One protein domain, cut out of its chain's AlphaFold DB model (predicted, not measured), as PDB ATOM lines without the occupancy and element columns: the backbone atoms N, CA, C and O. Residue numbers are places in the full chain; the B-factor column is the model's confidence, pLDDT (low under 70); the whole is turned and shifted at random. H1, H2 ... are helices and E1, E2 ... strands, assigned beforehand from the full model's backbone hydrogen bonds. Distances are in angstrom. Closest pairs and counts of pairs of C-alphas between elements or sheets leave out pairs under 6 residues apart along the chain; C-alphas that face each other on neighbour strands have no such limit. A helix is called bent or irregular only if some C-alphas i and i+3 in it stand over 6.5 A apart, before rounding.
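Overview. This is residues 106 to 271 of the 386 residues of an uncharacterized protein of Armatimonadetes bacterium (UniProt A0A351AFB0). A long, strongly twisted hairpin of two strands, E2 and E3, makes one end of an elongated model, and a helical hairpin, H5 and H6, lies toward the other end, with residues 234 to 250 looping beyond it and back to H7. The short strand E1 pairs with the root of E2, where H2 and H3 graze the sheet; along the hairpin H8 packs over E2 and H1 lies beside E3. The printed part has 166 residues, with eight named helices and three named strands in the order H1 E1 H2 H3 H4 E2 E3 H5 H6 H7 H8; the class is mixed, helices and strands, and the mixed sheet has the order E1, E2, E3. It is only just loose, close to compact, with a radius of gyration of the C-alphas of 18.8 A, and spans 68 by 34 by 33 A.

Along the chain. E2, residues 172 to 184, is 33.1 A long, beginning at C-alpha 172 (219.362, 236.420, 316.099), and bends by 67 degrees at residue 181. E3, residues 187 to 199, is 35.8 A long; E1 is residues 126 to 129. H1 is residues 106 to 113, from C-alpha 106 (211.609, 251.813, 329.286). H2 is 130 to 137, H3 143 to 150, H4 165 to 170 and H7 251 to 257. H5, 202 to 212, is 15.5 A long, and H6, 218 to 233, is 22.8 A. H8, 261 to 271, is 15.8 A, ending at C-alpha 271 (214.973, 258.568, 326.073); it is irregular, with C-alphas 267 and 270 7.1 A apart.

Arrangement. E2 and E3 are an antiparallel hairpin, with N 174 and O 197 at 2.8 A, within hydrogen-bond range. E1 is parallel to E2, with N 128 and O 173 at 2.8 A; E1, H2, H3, H4 and E2 form a strand-helix-strand unit, two parallel neighbour strands with helices between them in the chain. H8 is over E2, at a height of 8.0 A over the sheet. H1 touches H8, about perpendicular at 80 degrees; their closest C-alphas are Val 110 and Pro 271, 5.8 A. H2 touches H3 at 89 degrees, about perpendicular, closest at C-alphas 136 and 144, 4.1 A. H4 touches H5 at C-alphas 168 and 204, 4.6 A. H5 and H6 are a hairpin at a shallow tilt of 25 degrees, opposite ways, closest at C-alphas 211 and 221, 6.1 A. H2 and H7 are close but not clearly touching, with C-alphas 137 and 252 7.2 A apart. Every O i to N i+4 pair is within range in H1 to H7, and 5 of 7 in H8.

Size, cuts and confidence. The C-alphas farthest apart, Gly 186 and Asp 240, are 69.0 A apart. The links H1 to E1, H3 to H4 and H6 to H7 are long. The printed part has no cut, and no printed residue is under 70 in pLDDT.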
ATOM      1  N   LEU A 106     210.381 251.089 329.587       96.69
ATOM      2  CA  LEU A 106     211.609 251.813 329.286       96.69
ATOM      3  C   LEU A 106     212.362 251.190 328.101       96.69
ATOM      4  O   LEU A 106     212.731 251.908 327.175       96.69
ATOM      5  N   GLY A 107     212.545 249.867 328.079       96.62
ATOM      6  CA  GLY A 107     213.180 249.159 326.963       96.62
ATOM      7  C   GLY A 107     212.496 249.433 325.621       96.62
ATOM      8  O   GLY A 107     213.150 249.789 324.639       96.62
ATOM      9  N   LYS A 108     211.161 249.365 325.594       95.25
ATOM     10  CA  LYS A 108     210.361 249.662 324.395       95.25
ATOM     11  C   LYS A 108     210.394 251.129 323.985       95.25
ATOM     12  O   LYS A 108     210.423 251.421 322.789       95.25
ATOM     13  N   LEU A 109     210.435 252.050 324.944       94.44
ATOM     14  CA  LEU A 109     210.624 253.469 324.657       94.44
ATOM     15  C   LEU A 109     211.988 253.719 323.997       94.44
ATOM     16  O   LEU A 109     212.055 254.425 322.991       94.44
ATOM     17  N   VAL A 110     213.059 253.104 324.516       95.31
ATOM     18  CA  VAL A 110     214.402 253.181 323.916       95.31
ATOM     19  C   VAL A 110     214.385 252.636 322.489       95.31
ATOM     20  O   VAL A 110     214.900 253.302 321.595       95.31
ATOM     21  N   MET A 111     213.757 251.482 322.247       94.31
ATOM     22  CA  MET A 111     213.620 250.924 320.895       94.31
ATOM     23  C   MET A 111     212.893 251.887 319.948       94.31
ATOM     24  O   MET A 111     213.441 252.258 318.912       94.31
ATOM     25  N   SER A 112     211.719 252.386 320.342       91.62
ATOM     26  CA  SER A 112     210.913 253.285 319.508       91.62
ATOM     27  C   SER A 112     211.624 254.593 319.150       91.62
ATOM     28  O   SER A 112     211.440 255.111 318.050       91.62
ATOM     29  N   LEU A 113     212.411 255.162 320.069       90.31
ATOM     30  CA  LEU A 113     213.133 256.417 319.825       90.31
ATOM     31  C   LEU A 113     214.426 256.226 319.013       90.31
ATOM     32  O   LEU A 113     214.964 257.211 318.500       90.31
ATOM     33  N   ASN A 114     214.885 254.981 318.859       91.06
ATOM     34  CA  ASN A 114     216.029 254.586 318.036       91.06
ATOM     35  C   ASN A 114     215.608 253.822 316.763       91.06
ATOM     36  O   ASN A 114     216.409 253.079 316.207       91.06
ATOM     37  N   ASP A 115     214.362 254.001 316.302       89.69
ATOM     38  CA  ASP A 115     213.818 253.384 315.077       89.69
ATOM     39  C   ASP A 115     213.828 251.854 315.063       89.69
ATOM     40  O   ASP A 115     213.898 251.229 314.007       89.69
ATOM     41  N   VAL A 116     213.726 251.236 316.238       91.69
ATOM     42  CA  VAL A 116     213.592 249.787 316.353       91.69
ATOM     43  C   VAL A 116     212.143 249.421 316.621       91.69
ATOM     44  O   VAL A 116     211.547 249.823 317.622       91.69
ATOM     45  N   ASN A 117     211.586 248.625 315.712       87.88
ATOM     46  CA  ASN A 117     210.226 248.120 315.772       87.88
ATOM     47  C   ASN A 117     210.245 246.604 316.004       87.88
ATOM     48  O   ASN A 117     210.647 245.847 315.126       87.88
ATOM     49  N   GLU A 118     209.760 246.148 317.164       86.25
ATOM     50  CA  GLU A 118     209.681 244.709 317.472       86.25
ATOM     51  C   GLU A 118     208.822 243.936 316.455       86.25
ATOM     52  O   GLU A 118     209.046 242.749 316.245       86.25
ATOM     53  N   GLY A 119     207.859 244.594 315.797       87.81
ATOM     54  CA  GLY A 119     207.033 243.970 314.759       87.81
ATOM     55  C   GLY A 119     207.791 243.619 313.474       87.81
ATOM     56  O   GLY A 119     207.257 242.889 312.645       87.81
ATOM     57  N   GLU A 120     209.012 244.130 313.305       88.50
ATOM     58  CA  GLU A 120     209.903 243.815 312.181       88.50
ATOM     59  C   GLU A 120     210.909 242.711 312.525       88.50
ATOM     60  O   GLU A 120     211.680 242.288 311.664       88.50
ATOM     61  N   PHE A 121     210.914 242.225 313.769       92.88
ATOM     62  CA  PHE A 121     211.774 241.115 314.146       92.88
ATOM     63  C   PHE A 121     211.319 239.828 313.451       92.88
ATOM     64  O   PHE A 121     210.116 239.553 313.397       92.88
ATOM     65  N   PRO A 122     212.257 239.009 312.941       89.12
ATOM     66  CA  PRO A 122     211.898 237.729 312.354       89.12
ATOM     67  C   PRO A 122     211.227 236.833 313.398       89.12
ATOM     68  O   PRO A 122     211.710 236.704 314.524       89.12
ATOM     69  N   ALA A 123     210.103 236.218 313.027       84.81
ATOM     70  CA  ALA A 123     209.254 235.477 313.961       84.81
ATOM     71  C   ALA A 123     209.962 234.269 314.601       84.81
ATOM     72  O   ALA A 123     209.644 233.904 315.733       84.81
ATOM     73  N   GLU A 124     210.915 233.665 313.889       85.81
ATOM     74  CA  GLU A 124     211.661 232.482 314.332       85.81
ATOM     75  C   GLU A 124     213.086 232.808 314.810       85.81
ATOM     76  O   GLU A 124     213.833 231.907 315.210       85.81
ATOM     77  N   ALA A 125     213.470 234.092 314.825       89.44
ATOM     78  CA  ALA A 125     214.780 234.500 315.310       89.44
ATOM     79  C   ALA A 125     214.939 234.147 316.792       89.44
ATOM     80  O   ALA A 125     214.105 234.447 317.650       89.44
ATOM     81  N   GLU A 126     216.063 233.513 317.111       93.06
ATOM     82  CA  GLU A 126     216.352 233.133 318.484       93.06
ATOM     83  C   GLU A 126     216.778 234.350 319.300       93.06
ATOM     84  O   GLU A 126     217.623 235.136 318.869       93.06
ATOM     85  N   VAL A 127     216.232 234.470 320.510       96.50
ATOM     86  CA  VAL A 127     216.596 235.526 321.458       96.50
ATOM     87  C   VAL A 127     217.821 235.101 322.266       96.50
ATOM     88  O   VAL A 127     217.851 234.015 322.850       96.50
ATOM     89  N   TRP A 128     218.823 235.974 322.307       97.94
ATOM     90  CA  TRP A 128     220.109 235.771 322.958       97.94
ATOM     91  C   TRP A 128     220.368 236.843 324.008       97.94
ATOM     92  O   TRP A 128     220.437 238.034 323.700       97.94
ATOM     93  N   THR A 129     220.584 236.415 325.250       97.81
ATOM     94  CA  THR A 129     220.995 237.323 326.326       97.81
ATOM     95  C   THR A 129     222.492 237.623 326.263       97.81
ATOM     96  O   THR A 129     223.281 236.848 325.712       97.81
ATOM     97  N   LYS A 130     222.907 238.724 326.902       96.62
ATOM     98  CA  LYS A 130     224.328 239.058 327.085       96.62
ATOM     99  C   LYS A 130     225.139 237.893 327.675       96.62
ATOM    100  O   LYS A 130     226.174 237.544 327.118       96.62
ATOM    101  N   ASP A 131     224.647 237.253 328.742       97.25
ATOM    102  CA  ASP A 131     225.320 236.104 329.381       97.25
ATOM    103  C   ASP A 131     225.496 234.927 328.410       97.25
ATOM    104  O   ASP A 131     226.579 234.353 328.297       97.25
ATOM    105  N   GLN A 132     224.449 234.589 327.650       97.81
ATOM    106  CA  GLN A 132     224.518 233.502 326.674       97.81
ATOM    107  C   GLN A 132     225.541 233.789 325.570       97.81
ATOM    108  O   GLN A 132     226.298 232.891 325.196       97.81
ATOM    109  N   LEU A 133     225.588 235.027 325.071       97.31
ATOM    110  CA  LEU A 133     226.564 235.450 324.066       97.31
ATOM    111  C   LEU A 133     227.989 235.413 324.619       97.31
ATOM    112  O   LEU A 133     228.873 234.860 323.970       97.31
ATOM    113  N   GLU A 134     228.220 235.926 325.825       96.50
ATOM    114  CA  GLU A 134     229.538 235.885 326.467       96.50
ATOM    115  C   GLU A 134     230.016 234.446 326.686       96.50
ATOM    116  O   GLU A 134     231.160 234.114 326.367       96.50
ATOM    117  N   ARG A 135     229.138 233.553 327.148       97.56
ATOM    118  CA  ARG A 135     229.454 232.128 327.306       97.56
ATOM    119  C   ARG A 135     229.746 231.440 325.974       97.56
ATOM    120  O   ARG A 135     230.706 230.674 325.894       97.56
ATOM    121  N   ALA A 136     228.969 231.724 324.927       97.06
ATOM    122  CA  ALA A 136     229.225 231.207 323.582       97.06
ATOM    123  C   ALA A 136     230.589 231.672 323.049       97.06
ATOM    124  O   ALA A 136     231.377 230.857 322.567       97.06
ATOM    125  N   ILE A 137     230.898 232.962 323.206       95.19
ATOM    126  CA  ILE A 137     232.182 233.568 322.832       95.19
ATOM    127  C   ILE A 137     233.346 232.923 323.592       95.19
ATOM    128  O   ILE A 137     234.395 232.657 323.007       95.19
ATOM    129  N   ASN A 138     233.148 232.612 324.872       95.25
ATOM    130  CA  ASN A 138     234.146 231.961 325.721       95.25
ATOM    131  C   ASN A 138     234.237 230.436 325.514       95.25
ATOM    132  O   ASN A 138     234.975 229.763 326.232       95.25
ATOM    133  N   GLY A 139     233.532 229.881 324.523       94.12
ATOM    134  CA  GLY A 139     233.684 228.486 324.113       94.12
ATOM    135  C   GLY A 139     232.797 227.487 324.853       94.12
ATOM    136  O   GLY A 139     233.131 226.302 324.878       94.12
ATOM    137  N   ASP A 140     231.669 227.919 325.429       97.94
ATOM    138  CA  ASP A 140     230.655 226.998 325.956       97.94
ATOM    139  C   ASP A 140     230.263 225.969 324.878       97.94
ATOM    140  O   ASP A 140     229.814 226.321 323.783       97.94
ATOM    141  N   ALA A 141     230.440 224.684 325.194       96.25
ATOM    142  CA  ALA A 141     230.323 223.586 324.235       96.25
ATOM    143  C   ALA A 141     228.920 223.432 323.625       96.25
ATOM    144  O   ALA A 141     228.778 222.814 322.571       96.25
ATOM    145  N   LYS A 142     227.880 223.971 324.276       96.75
ATOM    146  CA  LYS A 142     226.507 223.952 323.761       96.75
ATOM    147  C   LYS A 142     226.162 225.256 323.055       96.75
ATOM    148  O   LYS A 142     225.544 225.220 321.993       96.75
ATOM    149  N   LEU A 143     226.544 226.394 323.632       97.69
ATOM    150  CA  LEU A 143     226.144 227.704 323.119       97.69
ATOM    151  C   LEU A 143     226.977 228.150 321.919       97.69
ATOM    152  O   LEU A 143     226.409 228.703 320.986       97.69
ATOM    153  N   LYS A 144     228.284 227.863 321.882       96.81
ATOM    154  CA  LYS A 144     229.140 228.221 320.743       96.81
ATOM    155  C   LYS A 144     228.615 227.669 319.407       96.81
ATOM    156  O   LYS A 144     228.299 228.479 318.541       96.81
ATOM    157  N   PRO A 145     228.443 226.344 319.218       96.06
ATOM    158  CA  PRO A 145     227.968 225.817 317.937       96.06
ATOM    159  C   PRO A 145     226.538 226.264 317.611       96.06
ATOM    160  O   PRO A 145     226.163 226.344 316.443       96.06
ATOM    161  N   LYS A 146     225.730 226.556 318.638       95.94
ATOM    162  CA  LYS A 146     224.380 227.092 318.470       95.94
ATOM    163  C   LYS A 146     224.418 228.517 317.900       95.94
ATOM    164  O   LYS A 146     223.714 228.786 316.932       95.94
ATOM    165  N   LEU A 147     225.265 229.385 318.452       96.25
ATOM    166  CA  LEU A 147     225.465 230.755 317.975       96.25
ATOM    167  C   LEU A 147     226.059 230.777 316.564       96.25
ATOM    168  O   LEU A 147     225.562 231.494 315.702       96.25
ATOM    169  N   GLU A 148     227.080 229.955 316.308       95.62
ATOM    170  CA  GLU A 148     227.727 229.883 314.993       95.62
ATOM    171  C   GLU A 148     226.744 229.448 313.899       95.62
ATOM    172  O   GLU A 148     226.721 230.018 312.808       95.62
ATOM    173  N   ARG A 149     225.872 228.479 314.209       94.75
ATOM    174  CA  ARG A 149     224.787 228.077 313.307       94.75
ATOM    175  C   ARG A 149     223.800 229.216 313.069       94.75
ATOM    176  O   ARG A 149     223.466 229.474 311.920       94.75
ATOM    177  N   ALA A 150     223.360 229.901 314.124       94.31
ATOM    178  CA  ALA A 150     222.398 230.995 314.005       94.31
ATOM    179  C   ALA A 150     222.935 232.181 313.180       94.31
ATOM    180  O   ALA A 150     222.161 232.871 312.532       94.31
ATOM    181  N   LEU A 151     224.257 232.392 313.162       94.69
ATOM    182  CA  LEU A 151     224.918 233.463 312.403       94.69
ATOM    183  C   LEU A 151     225.471 233.007 311.042       94.69
ATOM    184  O   LEU A 151     226.082 233.810 310.327       94.69
ATOM    185  N   SER A 152     225.292 231.725 310.694       94.75
ATOM    186  CA  SER A 152     225.866 231.060 309.511       94.75
ATOM    187  C   SER A 152     227.386 231.237 309.358       94.75
ATOM    188  O   SER A 152     227.944 231.146 308.260       94.75
ATOM    189  N   MET A 153     228.077 231.478 310.469       94.50
ATOM    190  CA  MET A 153     229.507 231.755 310.528       94.50
ATOM    191  C   MET A 153     230.093 231.229 311.829       94.50
ATOM    192  O   MET A 153     229.474 231.305 312.885       94.50
ATOM    193  N   THR A 154     231.328 230.755 311.771       93.69
ATOM    194  CA  THR A 154     232.129 230.505 312.962       93.69
ATOM    195  C   THR A 154     232.524 231.822 313.634       93.69
ATOM    196  O   THR A 154     232.615 232.872 312.989       93.69
ATOM    197  N   LEU A 155     232.800 231.786 314.941       91.19
ATOM    198  CA  LEU A 155     233.159 232.998 315.688       91.19
ATOM    199  C   LEU A 155     234.519 233.596 315.287       91.19
ATOM    200  O   LEU A 155     234.768 234.762 315.567       91.19
ATOM    201  N   ASP A 156     235.382 232.842 314.606       88.12
ATOM    202  CA  ASP A 156     236.626 233.327 313.986       88.12
ATOM    203  C   ASP A 156     236.417 233.928 312.579       88.12
ATOM    204  O   ASP A 156     237.385 234.266 311.894       88.12
ATOM    205  N   GLY A 157     235.163 234.086 312.142       87.50
ATOM    206  CA  GLY A 157     234.816 234.806 310.920       87.50
ATOM    207  C   GLY A 157     234.860 233.958 309.647       87.50
ATOM    208  O   GLY A 157     234.981 234.515 308.554       87.50
ATOM    209  N   GLN A 158     234.761 232.625 309.747       91.44
ATOM    210  CA  GLN A 158     234.633 231.745 308.582       91.44
ATOM    211  C   GLN A 158     233.167 231.374 308.321       91.44
ATOM    212  O   GLN A 158     232.471 230.931 309.230       91.44
ATOM    213  N   PRO A 159     232.675 231.479 307.077       93.88
ATOM    214  CA  PRO A 159     231.356 230.966 306.724       93.88
ATOM    215  C   PRO A 159     231.212 229.465 306.979       93.88
ATOM    216  O   PRO A 159     232.133 228.687 306.689       93.88
ATOM    217  N   LEU A 160     230.034 229.049 307.449       94.44
ATOM    218  CA  LEU A 160     229.711 227.630 307.567       94.44
ATOM    219  C   LEU A 160     229.480 227.004 306.180       94.44
ATOM    220  O   LEU A 160     228.865 227.626 305.314       94.44
ATOM    221  N   PRO A 161     229.923 225.756 305.946       91.81
ATOM    222  CA  PRO A 161     229.804 225.109 304.636       91.81
ATOM    223  C   PRO A 161     228.372 224.670 304.300       91.81
ATOM    224  O   PRO A 161     228.080 224.358 303.150       91.81
ATOM    225  N   THR A 162     227.492 224.592 305.298       91.56
ATOM    226  CA  THR A 162     226.097 224.170 305.133       91.56
ATOM    227  C   THR A 162     225.214 225.394 304.932       91.56
ATOM    228  O   THR A 162     225.329 226.354 305.688       91.56
ATOM    229  N   LEU A 163     224.353 225.346 303.915       91.88
ATOM    230  CA  LEU A 163     223.329 226.356 303.671       91.88
ATOM    231  C   LEU A 163     222.136 226.107 304.599       91.88
ATOM    232  O   LEU A 163     221.549 225.028 304.560       91.88
ATOM    233  N   ASP A 164     221.777 227.120 305.378       91.00
ATOM    234  CA  ASP A 164     220.555 227.183 306.177       91.00
ATOM    235  C   ASP A 164     219.887 228.536 305.887       91.00
ATOM    236  O   ASP A 164     220.346 229.578 306.354       91.00
ATOM    237  N   LEU A 165     218.890 228.533 304.995       90.06
ATOM    238  CA  LEU A 165     218.331 229.769 304.439       90.06
ATOM    239  C   LEU A 165     217.630 230.608 305.511       90.06
ATOM    240  O   LEU A 165     217.829 231.821 305.543       90.06
ATOM    241  N   ASP A 166     216.885 229.963 306.403       90.44
ATOM    242  CA  ASP A 166     216.136 230.646 307.459       90.44
ATOM    243  C   ASP A 166     217.105 231.381 308.390       90.44
ATOM    244  O   ASP A 166     216.930 232.559 308.684       90.44
ATOM    245  N   ARG A 167     218.234 230.754 308.749       91.19
ATOM    246  CA  ARG A 167     219.269 231.399 309.580       91.19
ATOM    247  C   ARG A 167     219.999 232.533 308.879       91.19
ATOM    248  O   ARG A 167     220.388 233.494 309.539       91.19
ATOM    249  N   LEU A 168     220.185 232.450 307.562       91.69
ATOM    250  CA  LEU A 168     220.776 233.545 306.790       91.69
ATOM    251  C   LEU A 168     219.876 234.782 306.760       91.69
ATOM    252  O   LEU A 168     220.399 235.894 306.706       91.69
ATOM    253  N   ILE A 169     218.556 234.595 306.775       90.50
ATOM    254  CA  ILE A 169     217.572 235.681 306.723       90.50
ATOM    255  C   ILE A 169     217.315 236.232 308.130       90.50
ATOM    256  O   ILE A 169     217.421 237.441 308.339       90.50
ATOM    257  N   ASP A 170     217.048 235.351 309.091       91.12
ATOM    258  CA  ASP A 170     216.514 235.728 310.399       91.12
ATOM    259  C   ASP A 170     217.597 236.165 311.394       91.12
ATOM    260  O   ASP A 170     217.376 237.059 312.214       91.12
ATOM    261  N   GLY A 171     218.782 235.551 311.344       93.25
ATOM    262  CA  GLY A 171     219.841 235.801 312.321       93.25
ATOM    263  C   GLY A 171     219.395 235.539 313.770       93.25
ATOM    264  O   GLY A 171     218.808 234.498 314.087       93.25
ATOM    265  N   ILE A 172     219.719 236.471 314.671       96.62
ATOM    266  CA  ILE A 172     219.362 236.420 316.099       96.62
ATOM    267  C   ILE A 172     218.766 237.744 316.579       96.62
ATOM    268  O   ILE A 172     219.051 238.802 316.020       96.62
ATOM    269  N   ILE A 173     218.021 237.705 317.681       97.75
ATOM    270  CA  ILE A 173     217.672 238.893 318.466       97.75
ATOM    271  C   ILE A 173     218.594 238.965 319.680       97.75
ATOM    272  O   ILE A 173     218.700 238.003 320.435       97.75
ATOM    273  N   ILE A 174     219.253 240.097 319.894       97.69
ATOM    274  CA  ILE A 174     220.131 240.327 321.044       97.69
ATOM    275  C   ILE A 174     219.386 241.138 322.100       97.69
ATOM    276  O   ILE A 174     218.861 242.209 321.801       97.69
ATOM    277  N   GLU A 175     219.390 240.660 323.345       97.75
ATOM    278  CA  GLU A 175     218.958 241.429 324.512       97.75
ATOM    279  C   GLU A 175     220.143 242.185 325.116       97.75
ATOM    280  O   GLU A 175     221.081 241.595 325.663       97.75
ATOM    281  N   VAL A 176     220.080 243.510 325.030       97.31
ATOM    282  CA  VAL A 176     221.062 244.446 325.569       97.31
ATOM    283  C   VAL A 176     220.506 245.028 326.871       97.31
ATOM    284  O   VAL A 176     219.670 245.937 326.826       97.31
ATOM    285  N   PRO A 177     220.927 244.518 328.042       97.38
ATOM    286  CA  PRO A 177     220.535 245.108 329.312       97.38
ATOM    287  C   PRO A 177     221.221 246.464 329.488       97.38
ATOM    288  O   PRO A 177     222.407 246.617 329.183       97.38
ATOM    289  N   PHE A 178     220.487 247.432 330.020       97.19
ATOM    290  CA  PHE A 178     221.015 248.742 330.380       97.19
ATOM    291  C   PHE A 178     220.378 249.242 331.679       97.19
ATOM    292  O   PHE A 178     219.308 248.793 332.090       97.19
ATOM    293  N   GLU A 179     221.046 250.192 332.320       96.81
ATOM    294  CA  GLU A 179     220.528 250.921 333.474       96.81
ATOM    295  C   GLU A 179     220.439 252.398 333.108       96.81
ATOM    296  O   GLU A 179     221.325 252.937 332.438       96.81
ATOM    297  N   MET A 180     219.360 253.044 333.535       95.94
ATOM    298  CA  MET A 180     219.183 254.479 333.391       95.94
ATOM    299  C   MET A 180     218.675 255.053 334.707       95.94
ATOM    300  O   MET A 180     217.720 254.543 335.289       95.94
ATOM    301  N   GLU A 181     219.330 256.106 335.172       95.12
ATOM    302  CA  GLU A 181     218.981 256.824 336.392       95.12
ATOM    303  C   GLU A 181     218.234 258.094 336.008       95.12
ATOM    304  O   GLU A 181     218.726 258.842 335.173       95.12
ATOM    305  N   TYR A 182     217.023 258.285 336.526       91.25
ATOM    306  CA  TYR A 182     216.192 259.471 336.290       91.25
ATOM    307  C   TYR A 182     215.143 259.604 337.396       91.25
ATOM    308  O   TYR A 182     214.955 258.706 338.225       91.25
ATOM    309  N   ASN A 183     214.446 260.737 337.431       86.69
ATOM    310  CA  ASN A 183     213.415 260.989 338.426       86.69
ATOM    311  C   ASN A 183     212.158 260.131 338.179       86.69
ATOM    312  O   ASN A 183     211.452 260.308 337.188       86.69
ATOM    313  N   VAL A 184     211.838 259.239 339.120       88.19
ATOM    314  CA  VAL A 184     210.591 258.460 339.138       88.19
ATOM    315  C   VAL A 184     209.799 258.844 340.378       88.19
ATOM    316  O   VAL A 184     210.160 258.498 341.503       88.19
ATOM    317  N   GLY A 185     208.700 259.578 340.194       80.19
ATOM    318  CA  GLY A 185     207.843 259.986 341.314       80.19
ATOM    319  C   GLY A 185     208.590 260.775 342.398       80.19
ATOM    320  O   GLY A 185     208.266 260.664 343.576       80.19
ATOM    321  N   GLY A 186     209.591 261.567 342.009       80.50
ATOM    322  CA  GLY A 186     210.332 262.480 342.880       80.50
ATOM    323  C   GLY A 186     211.561 261.889 343.526       80.50
ATOM    324  O   GLY A 186     212.226 262.575 344.296       80.50
ATOM    325  N   THR A 187     211.867 260.640 343.195       87.75
ATOM    326  CA  THR A 187     213.059 259.950 343.663       87.75
ATOM    327  C   THR A 187     213.930 259.627 342.462       87.75
ATOM    328  O   THR A 187     213.468 259.000 341.507       87.75
ATOM    329  N   GLU A 188     215.188 260.051 342.510       90.94
ATOM    330  CA  GLU A 188     216.200 259.628 341.547       90.94
ATOM    331  C   GLU A 188     216.360 258.108 341.663       90.94
ATOM    332  O   GLU A 188     216.698 257.576 342.723       90.94
ATOM    333  N   THR A 189     215.959 257.395 340.612       92.88
ATOM    334  CA  THR A 189     215.793 255.943 340.635       92.88
ATOM    335  C   THR A 189     216.557 255.327 339.478       92.88
ATOM    336  O   THR A 189     216.387 255.719 338.325       92.88
ATOM    337  N   LYS A 190     217.355 254.304 339.786       96.69
ATOM    338  CA  LYS A 190     218.003 253.444 338.795       96.69
ATOM    339  C   LYS A 190     217.007 252.419 338.280       96.69
ATOM    340  O   LYS A 190     216.603 251.513 339.009       96.69
ATOM    341  N   VAL A 191     216.607 252.566 337.025       96.81
ATOM    342  CA  VAL A 191     215.667 251.667 336.359       96.81
ATOM    343  C   VAL A 191     216.435 250.799 335.375       96.81
ATOM    344  O   VAL A 191     217.145 251.298 334.500       96.81
ATOM    345  N   GLN A 192     216.289 249.486 335.521       97.50
ATOM    346  CA  GLN A 192     216.862 248.509 334.600       97.50
ATOM    347  C   GLN A 192     215.909 248.297 333.430       97.50
ATOM    348  O   GLN A 192     214.719 248.077 333.643       97.50
ATOM    349  N   GLY A 193     216.429 248.352 332.210       97.31
ATOM    350  CA  GLY A 193     215.682 248.089 330.987       97.31
ATOM    351  C   GLY A 193     216.411 247.099 330.088       97.31
ATOM    352  O   GLY A 193     217.606 246.837 330.247       97.31
ATOM    353  N   VAL A 194     215.678 246.550 329.121       97.44
ATOM    354  CA  VAL A 194     216.229 245.663 328.092       97.44
ATOM    355  C   VAL A 194     215.893 246.233 326.724       97.44
ATOM    356  O   VAL A 194     214.728 246.391 326.371       97.44
ATOM    357  N   TYR A 195     216.929 246.554 325.957       95.88
ATOM    358  CA  TYR A 195     216.815 246.928 324.553       95.88
ATOM    359  C   TYR A 195     217.009 245.674 323.704       95.88
ATOM    360  O   TYR A 195     217.908 244.880 323.977       95.88
ATOM    361  N   ARG A 196     216.172 245.482 322.685       96.62
ATOM    362  CA  ARG A 196     216.293 244.358 321.756       96.62
ATOM    363  C   ARG A 196     216.669 244.856 320.378       96.62
ATOM    364  O   ARG A 196     216.195 245.898 319.942       96.62
ATOM    365  N   GLU A 197     217.494 244.091 319.683       95.12
ATOM    366  CA  GLU A 197     217.833 244.365 318.290       95.12
ATOM    367  C   GLU A 197     218.055 243.078 317.509       95.12
ATOM    368  O   GLU A 197     218.570 242.096 318.043       95.12
ATOM    369  N   SER A 198     217.730 243.106 316.220       95.31
ATOM    370  CA  SER A 198     218.151 242.065 315.290       95.31
ATOM    371  C   SER A 198     219.644 242.178 315.002       95.31
ATOM    372  O   SER A 198     220.165 243.266 314.739       95.31
ATOM    373  N   PHE A 199     220.324 241.042 314.967       95.44
ATOM    374  CA  PHE A 199     221.712 240.939 314.572       95.44
ATOM    375  C   PHE A 199     221.885 239.810 313.567       95.44
ATOM    376  O   PHE A 199     221.442 238.683 313.779       95.44
ATOM    377  N   ASN A 200     222.599 240.120 312.494       93.62
ATOM    378  CA  ASN A 200     222.984 239.153 311.489       93.62
ATOM    379  C   ASN A 200     224.437 239.414 311.077       93.62
ATOM    380  O   ASN A 200     224.892 240.561 311.114       93.62
ATOM    381  N   SER A 201     225.171 238.362 310.705       94.56
ATOM    382  CA  SER A 201     226.529 238.541 310.185       94.56
ATOM    383  C   SER A 201     226.476 239.239 308.825       94.56
ATOM    384  O   SER A 201     225.486 239.153 308.082       94.56
ATOM    385  N   GLN A 202     227.544 239.945 308.458       92.69
ATOM    386  CA  GLN A 202     227.623 240.590 307.150       92.69
ATOM    387  C   GLN A 202     227.598 239.555 306.026       92.69
ATOM    388  O   GLN A 202     226.997 239.798 304.979       92.69
ATOM    389  N   PHE A 203     228.235 238.400 306.234       94.25
ATOM    390  CA  PHE A 203     228.146 237.280 305.302       94.25
ATOM    391  C   PHE A 203     226.698 236.833 305.111       94.25
ATOM    392  O   PHE A 203     226.229 236.793 303.975       94.25
ATOM    393  N   ALA A 204     225.991 236.546 306.205       93.44
ATOM    394  CA  ALA A 204     224.630 236.040 306.148       93.44
ATOM    395  C   ALA A 204     223.669 237.043 305.504       93.44
ATOM    396  O   ALA A 204     222.929 236.682 304.596       93.44
ATOM    397  N   SER A 205     223.796 238.328 305.845       92.31
ATOM    398  CA  SER A 205     223.024 239.408 305.218       92.31
ATOM    399  C   SER A 205     223.242 239.479 303.698       92.31
ATOM    400  O   SER A 205     222.291 239.631 302.930       92.31
ATOM    401  N   ARG A 206     224.496 239.356 303.228       91.69
ATOM    402  CA  ARG A 206     224.821 239.372 301.787       91.69
ATOM    403  C   ARG A 206     224.333 238.112 301.072       91.69
ATOM    404  O   ARG A 206     223.753 238.213 299.990       91.69
ATOM    405  N   ALA A 207     224.587 236.946 301.660       92.69
ATOM    406  CA  ALA A 207     224.219 235.657 301.092       92.69
ATOM    407  C   ALA A 207     222.697 235.486 301.050       92.69
ATOM    408  O   ALA A 207     222.160 235.199 299.983       92.69
ATOM    409  N   GLY A 208     222.004 235.757 302.159       92.12
ATOM    410  CA  GLY A 208     220.547 235.729 302.257       92.12
ATOM    411  C   GLY A 208     219.903 236.601 301.183       92.12
ATOM    412  O   GLY A 208     219.138 236.095 300.368       92.12
ATOM    413  N   ARG A 209     220.329 237.867 301.066       90.88
ATOM    414  CA  ARG A 209     219.832 238.782 300.029       90.88
ATOM    415  C   ARG A 209     219.997 238.222 298.611       90.88
ATOM    416  O   ARG A 209     219.042 238.237 297.837       90.88
ATOM    417  N   ARG A 210     221.183 237.716 298.253       89.19
ATOM    418  CA  ARG A 210     221.431 237.146 296.911       89.19
ATOM    419  C   ARG A 210     220.578 235.911 296.628       89.19
ATOM    420  O   ARG A 210     220.182 235.703 295.482       89.19
ATOM    421  N   LEU A 211     220.315 235.099 297.649       89.94
ATOM    422  CA  LEU A 211     219.506 233.889 297.526       89.94
ATOM    423  C   LEU A 211     218.011 234.201 297.409       89.94
ATOM    424  O   LEU A 211     217.311 233.488 296.698       89.94
ATOM    425  N   THR A 212     217.534 235.281 298.030       87.75
ATOM    426  CA  THR A 212     216.120 235.691 297.983       87.75
ATOM    427  C   THR A 212     215.776 236.613 296.809       87.75
ATOM    428  O   THR A 212     214.606 236.781 296.485       87.75
ATOM    429  N   GLU A 213     216.769 237.224 296.151       81.81
ATOM    430  CA  GLU A 213     216.556 238.140 295.014       81.81
ATOM    431  C   GLU A 213     215.999 237.447 293.755       81.81
ATOM    432  O   GLU A 213     215.456 238.112 292.869       81.81
ATOM    433  N   LYS A 214     216.132 236.120 293.640       78.81
ATOM    434  CA  LYS A 214     215.641 235.335 292.497       78.81
ATOM    435  C   LYS A 214     215.010 234.036 292.977       78.81
ATOM    436  O   LYS A 214     215.492 233.424 293.920       78.81
ATOM    437  N   PHE A 215     213.997 233.557 292.255       78.25
ATOM    438  CA  PHE A 215     213.500 232.191 292.422       78.25
ATOM    439  C   PHE A 215     214.546 231.205 291.890       78.25
ATOM    440  O   PHE A 215     214.579 230.883 290.701       78.25
ATOM    441  N   LEU A 216     215.457 230.790 292.766       83.75
ATOM    442  CA  LEU A 216     216.514 229.836 292.467       83.75
ATOM    443  C   LEU A 216     216.044 228.412 292.782       83.75
ATOM    444  O   LEU A 216     215.375 228.167 293.778       83.75
ATOM    445  N   THR A 217     216.439 227.453 291.948       88.50
ATOM    446  CA  THR A 217     216.378 226.024 292.305       88.50
ATOM    447  C   THR A 217     217.372 225.717 293.428       88.50
ATOM    448  O   THR A 217     218.412 226.375 293.490       88.50
ATOM    449  N   ASP A 218     217.161 224.651 294.201       86.44
ATOM    450  CA  ASP A 218     218.069 224.232 295.287       86.44
ATOM    451  C   ASP A 218     219.541 224.124 294.861       86.44
ATOM    452  O   ASP A 218     220.434 224.633 295.538       86.44
ATOM    453  N   ALA A 219     219.808 223.536 293.690       88.44
ATOM    454  CA  ALA A 219     221.165 223.425 293.153       88.44
ATOM    455  C   ALA A 219     221.801 224.800 292.863       88.44
ATOM    456  O   ALA A 219     222.986 225.017 293.119       88.44
ATOM    457  N   ALA A 220     221.008 225.750 292.363       89.44
ATOM    458  CA  ALA A 220     221.452 227.116 292.095       89.44
ATOM    459  C   ALA A 220     221.655 227.926 293.388       89.44
ATOM    460  O   ALA A 220     222.580 228.737 293.456       89.44
ATOM    461  N   MET A 221     220.843 227.680 294.423       90.50
ATOM    462  CA  MET A 221     221.044 228.256 295.756       90.50
ATOM    463  C   MET A 221     222.361 227.780 296.367       90.50
ATOM    464  O   MET A 221     223.176 228.601 296.779       90.50
ATOM    465  N   GLN A 222     222.622 226.470 296.352       91.38
ATOM    466  CA  GLN A 222     223.881 225.915 296.860       91.38
ATOM    467  C   GLN A 222     225.101 226.453 296.102       91.38
ATOM    468  O   GLN A 222     226.100 226.809 296.726       91.38
ATOM    469  N   ALA A 223     225.020 226.565 294.772       91.31
ATOM    470  CA  ALA A 223     226.098 227.134 293.966       91.31
ATOM    471  C   ALA A 223     226.360 228.611 294.308       91.31
ATOM    472  O   ALA A 223     227.513 229.013 294.465       91.31
ATOM    473  N   THR A 224     225.295 229.398 294.481       92.31
ATOM    474  CA  THR A 224     225.378 230.823 294.840       92.31
ATOM    475  C   THR A 224     225.943 231.001 296.250       92.31
ATOM    476  O   THR A 224     226.821 231.833 296.467       92.31
ATOM    477  N   TYR A 225     225.505 230.177 297.202       94.62
ATOM    478  CA  TYR A 225     226.036 230.167 298.562       94.62
ATOM    479  C   TYR A 225     227.531 229.819 298.582       94.62
ATOM    480  O   TYR A 225     228.330 230.525 299.196       94.62
ATOM    481  N   ALA A 226     227.945 228.787 297.839       93.75
ATOM    482  CA  ALA A 226     229.352 228.415 297.713       93.75
ATOM    483  C   ALA A 226     230.207 229.529 297.078       93.75
ATOM    484  O   ALA A 226     231.352 229.731 297.486       93.75
ATOM    485  N   GLU A 227     229.669 230.273 296.105       92.81
ATOM    486  CA  GLU A 227     230.331 231.455 295.539       92.81
ATOM    487  C   GLU A 227     230.534 232.553 296.597       92.81
ATOM    488  O   GLU A 227     231.627 233.114 296.687       92.81
ATOM    489  N   GLU A 228     229.539 232.824 297.450       92.44
ATOM    490  CA  GLU A 228     229.680 233.800 298.545       92.44
ATOM    491  C   GLU A 228     230.714 233.377 299.592       92.44
ATOM    492  O   GLU A 228     231.448 234.225 300.113       92.44
ATOM    493  N   ILE A 229     230.830 232.077 299.880       94.44
ATOM    494  CA  ILE A 229     231.894 231.557 300.749       94.44
ATOM    495  C   ILE A 229     233.261 231.872 300.135       94.44
ATOM    496  O   ILE A 229     234.120 232.448 300.808       94.44
ATOM    497  N   LYS A 230     233.457 231.556 298.846       93.38
ATOM    498  CA  LYS A 230     234.705 231.855 298.125       93.38
ATOM    499  C   LYS A 230     235.006 233.349 298.117       93.38
ATOM    500  O   LYS A 230     236.141 233.744 298.373       93.38
ATOM    501  N   ARG A 231     233.994 234.195 297.889       90.69
ATOM    502  CA  ARG A 231     234.142 235.658 297.956       90.69
ATOM    503  C   ARG A 231     234.622 236.103 299.331       90.69
ATOM    504  O   ARG A 231     235.569 236.874 299.433       90.69
ATOM    505  N   THR A 232     233.991 235.599 300.386       91.19
ATOM    506  CA  THR A 232     234.323 235.963 301.770       91.19
ATOM    507  C   THR A 232     235.756 235.563 302.123       91.19
ATOM    508  O   THR A 232     236.461 236.316 302.793       91.19
ATOM    509  N   ARG A 233     236.231 234.434 301.585       90.44
ATOM    510  CA  ARG A 233     237.611 233.957 301.742       90.44
ATOM    511  C   ARG A 233     238.635 234.642 300.829       90.44
ATOM    512  O   ARG A 233     239.829 234.470 301.052       90.44
ATOM    513  N   GLY A 234     238.199 235.445 299.854       89.44
ATOM    514  CA  GLY A 234     239.083 236.080 298.868       89.44
ATOM    515  C   GLY A 234     239.612 235.109 297.808       89.44
ATOM    516  O   GLY A 234     240.696 235.301 297.269       89.44
ATOM    517  N   GLU A 235     238.864 234.040 297.528       91.19
ATOM    518  CA  GLU A 235     239.223 232.989 296.564       91.19
ATOM    519  C   GLU A 235     238.699 233.278 295.144       91.19
ATOM    520  O   GLU A 235     238.798 232.432 294.256       91.19
ATOM    521  N   LEU A 236     238.093 234.448 294.925       90.19
ATOM    522  CA  LEU A 236     237.558 234.861 293.627       90.19
ATOM    523  C   LEU A 236     238.479 235.869 292.941       90.19
ATOM    524  O   LEU A 236     239.201 236.616 293.598       90.19
ATOM    525  N   THR A 237     238.390 235.933 291.616       90.75
ATOM    526  CA  THR A 237     239.033 236.958 290.791       90.75
ATOM    527  C   THR A 237     237.989 237.838 290.113       90.75
ATOM    528  O   THR A 237     236.863 237.399 289.867       90.75
ATOM    529  N   ASP A 238     238.349 239.082 289.813       88.38
ATOM    530  CA  ASP A 238     237.534 239.971 288.989       88.38
ATOM    531  C   ASP A 238     237.566 239.559 287.501       88.38
ATOM    532  O   ASP A 238     238.156 238.542 287.118       88.38
ATOM    533  N   LYS A 239     236.890 240.339 286.649       87.12
ATOM    534  CA  LYS A 239     236.811 240.083 285.201       87.12
ATOM    535  C   LYS A 239     238.161 240.207 284.490       87.12
ATOM    536  O   LYS A 239     238.318 239.629 283.419       87.12
ATOM    537  N   ASP A 240     239.099 240.929 285.092       87.81
ATOM    538  CA  ASP A 240     240.435 241.194 284.567       87.81
ATOM    539  C   ASP A 240     241.479 240.223 285.157       87.81
ATOM    540  O   ASP A 240     242.661 240.292 284.825       87.81
ATOM    541  N   GLY A 241     241.042 239.276 285.998       86.69
ATOM    542  CA  GLY A 241     241.879 238.249 286.615       86.69
ATOM    543  C   GLY A 241     242.570 238.680 287.912       86.69
ATOM    544  O   GLY A 241     243.389 237.918 288.430       86.69
ATOM    545  N   ASN A 242     242.256 239.852 288.472       89.81
ATOM    546  CA  ASN A 242     242.841 240.297 289.738       89.81
ATOM    547  C   ASN A 242     242.136 239.638 290.936       89.81
ATOM    548  O   ASN A 242     240.909 239.502 290.919       89.81
ATOM    549  N   PRO A 243     242.860 239.263 292.008       87.69
ATOM    550  CA  PRO A 243     242.249 238.726 293.223       87.69
ATOM    551  C   PRO A 243     241.272 239.714 293.871       87.69
ATOM    552  O   PRO A 243     241.610 240.873 294.115       87.69
ATOM    553  N   ILE A 244     240.075 239.238 294.210       87.12
ATOM    554  CA  ILE A 244     239.097 239.997 294.991       87.12
ATOM    555  C   ILE A 244     239.493 239.904 296.474       87.12
ATOM    556  O   ILE A 244     239.640 238.790 296.987       87.12
ATOM    557  N   PRO A 245     239.643 241.034 297.195       86.56
ATOM    558  CA  PRO A 245     240.003 241.014 298.609       86.56
ATOM    559  C   PRO A 245     239.014 240.210 299.461       86.56
ATOM    560  O   PRO A 245     237.798 240.314 299.288       86.56
ATOM    561  N   ALA A 246     239.544 239.448 300.422       87.88
ATOM    562  CA  ALA A 246     238.732 238.715 301.386       87.88
ATOM    563  C   ALA A 246     237.864 239.676 302.214       87.88
ATOM    564  O   ALA A 246     238.360 240.651 302.782       87.88
ATOM    565  N   GLN A 247     236.575 239.369 302.327       86.62
ATOM    566  CA  GLN A 247     235.605 240.164 303.086       86.62
ATOM    567  C   GLN A 247     235.472 239.623 304.509       86.62
ATOM    568  O   GLN A 247     234.414 239.130 304.901       86.62
ATOM    569  N   LYS A 248     236.575 239.670 305.262       81.38
ATOM    570  CA  LYS A 248     236.611 239.182 306.644       81.38
ATOM    571  C   LYS A 248     235.813 240.104 307.565       81.38
ATOM    572  O   LYS A 248     235.957 241.321 307.503       81.38
ATOM    573  N   GLU A 249     235.021 239.497 308.437       87.62
ATOM    574  CA  GLU A 249     234.275 240.168 309.497       87.62
ATOM    575  C   GLU A 249     234.857 239.763 310.853       87.62
ATOM    576  O   GLU A 249     235.063 238.576 311.109       87.62
ATOM    577  N   ASP A 250     235.095 240.738 311.734       90.44
ATOM    578  CA  ASP A 250     235.367 240.460 313.145       90.44
ATOM    579  C   ASP A 250     234.033 240.327 313.892       90.44
ATOM    580  O   ASP A 250     233.456 241.300 314.396       90.44
ATOM    581  N   LEU A 251     233.510 239.100 313.907       91.44
ATOM    582  CA  LEU A 251     232.217 238.790 314.510       91.44
ATOM    583  C   LEU A 251     232.250 238.962 316.035       91.44
ATOM    584  O   LEU A 251     231.284 239.438 316.629       91.44
ATOM    585  N   LEU A 252     233.381 238.641 316.672       92.19
ATOM    586  CA  LEU A 252     233.566 238.801 318.113       92.19
ATOM    587  C   LEU A 252     233.524 240.269 318.520       92.19
ATOM    588  O   LEU A 252     232.818 240.625 319.467       92.19
ATOM    589  N   GLN A 253     234.266 241.121 317.813       92.00
ATOM    590  CA  GLN A 253     234.245 242.558 318.054       92.00
ATOM    591  C   GLN A 253     232.858 243.138 317.766       92.00
ATOM    592  O   GLN A 253     232.371 243.947 318.554       92.00
ATOM    593  N   SER A 254     232.196 242.687 316.697       93.25
ATOM    594  CA  SER A 254     230.853 243.147 316.326       93.25
ATOM    595  C   SER A 254     229.801 242.796 317.380       93.25
ATOM    596  O   SER A 254     228.998 243.658 317.736       93.25
ATOM    597  N   LEU A 255     229.831 241.574 317.927       94.50
ATOM    598  CA  LEU A 255     228.943 241.135 319.010       94.50
ATOM    599  C   LEU A 255     229.248 241.868 320.323       94.50
ATOM    600  O   LEU A 255     228.339 242.388 320.964       94.50
ATOM    601  N   ARG A 256     230.524 241.973 320.717       93.62
ATOM    602  CA  ARG A 256     230.925 242.686 321.947       93.62
ATOM    603  C   ARG A 256     230.610 244.175 321.883       93.62
ATOM    604  O   ARG A 256     230.172 244.752 322.876       93.62
ATOM    605  N   GLY A 257     230.788 244.787 320.712       94.50
ATOM    606  CA  GLY A 257     230.474 246.191 320.466       94.50
ATOM    607  C   GLY A 257     229.015 246.530 320.767       94.50
ATOM    608  O   GLY A 257     228.728 247.664 321.164       94.50
ATOM    609  N   ARG A 258     228.107 245.542 320.682       94.88
ATOM    610  CA  ARG A 258     226.690 245.737 320.999       94.88
ATOM    611  C   ARG A 258     226.440 246.126 322.452       94.88
ATOM    612  O   ARG A 258     225.512 246.888 322.704       94.88
ATOM    613  N   PHE A 259     227.306 245.678 323.357       95.62
ATOM    614  CA  PHE A 259     227.233 245.922 324.800       95.62
ATOM    615  C   PHE A 259     228.193 247.014 325.281       95.62
ATOM    616  O   PHE A 259     228.412 247.147 326.485       95.62
ATOM    617  N   SER A 260     228.819 247.760 324.365       95.62
ATOM    618  CA  SER A 260     229.760 248.814 324.744       95.62
ATOM    619  C   SER A 260     229.050 249.969 325.453       95.62
ATOM    620  O   SER A 260     227.956 250.379 325.065       95.62
ATOM    621  N   GLU A 261     229.696 250.535 326.474       95.06
ATOM    622  CA  GLU A 261     229.145 251.663 327.238       95.06
ATOM    623  C   GLU A 261     228.850 252.874 326.350       95.06
ATOM    624  O   GLU A 261     227.820 253.523 326.512       95.06
ATOM    625  N   ALA A 262     229.722 253.151 325.374       95.94
ATOM    626  CA  ALA A 262     229.536 254.242 324.421       95.94
ATOM    627  C   ALA A 262     228.223 254.094 323.642       95.94
ATOM    628  O   ALA A 262     227.458 255.049 323.531       95.94
ATOM    629  N   ARG A 263     227.934 252.877 323.171       95.06
ATOM    630  CA  ARG A 263     226.713 252.576 322.430       95.06
ATOM    631  C   ARG A 263     225.474 252.614 323.315       95.06
ATOM    632  O   ARG A 263     224.463 253.174 322.912       95.06
ATOM    633  N   ILE A 264     225.544 252.047 324.520       96.12
ATOM    634  CA  ILE A 264     224.428 252.103 325.475       96.12
ATOM    635  C   ILE A 264     224.100 253.563 325.802       96.12
ATOM    636  O   ILE A 264     222.935 253.944 325.763       96.12
ATOM    637  N   LYS A 265     225.120 254.395 326.044       95.69
ATOM    638  CA  LYS A 265     224.959 255.833 326.289       95.69
ATOM    639  C   LYS A 265     224.329 256.562 325.101       95.69
ATOM    640  O   LYS A 265     223.520 257.461 325.305       95.69
ATOM    641  N   GLU A 266     224.694 256.197 323.875       94.62
ATOM    642  CA  GLU A 266     224.088 256.750 322.661       94.62
ATOM    643  C   GLU A 266     222.600 256.380 322.558       94.62
ATOM    644  O   GLU A 266     221.759 257.265 322.401       94.62
ATOM    645  N   LEU A 267     222.266 255.097 322.745       94.81
ATOM    646  CA  LEU A 267     220.892 254.587 322.685       94.81
ATOM    647  C   LEU A 267     219.983 255.228 323.745       94.81
ATOM    648  O   LEU A 267     218.823 255.539 323.463       94.81
ATOM    649  N   THR A 268     220.490 255.437 324.963       95.69
ATOM    650  CA  THR A 268     219.699 255.971 326.081       95.69
ATOM    651  C   THR A 268     219.658 257.497 326.136       95.69
ATOM    652  O   THR A 268     218.809 258.043 326.838       95.69
ATOM    653  N   ALA A 269     220.482 258.212 325.360       92.06
ATOM    654  CA  ALA A 269     220.567 259.672 325.421       92.06
ATOM    655  C   ALA A 269     219.236 260.381 325.116       92.06
ATOM    656  O   ALA A 269     218.838 261.279 325.860       92.06
ATOM    657  N   LYS A 270     218.537 259.999 324.035       88.50
ATOM    658  CA  LYS A 270     217.243 260.613 323.679       88.50
ATOM    659  C   LYS A 270     216.140 260.249 324.686       88.50
ATOM    660  O   LYS A 270     215.515 261.172 325.204       88.50
ATOM    661  N   PRO A 271     215.928 258.960 325.034       91.75
ATOM    662  CA  PRO A 271     214.973 258.568 326.073       91.75
ATOM    663  C   PRO A 271     215.201 259.278 327.411       91.75
ATOM    664  O   PRO A 271     214.244 259.776 327.998       91.75
TER     665      PRO A 271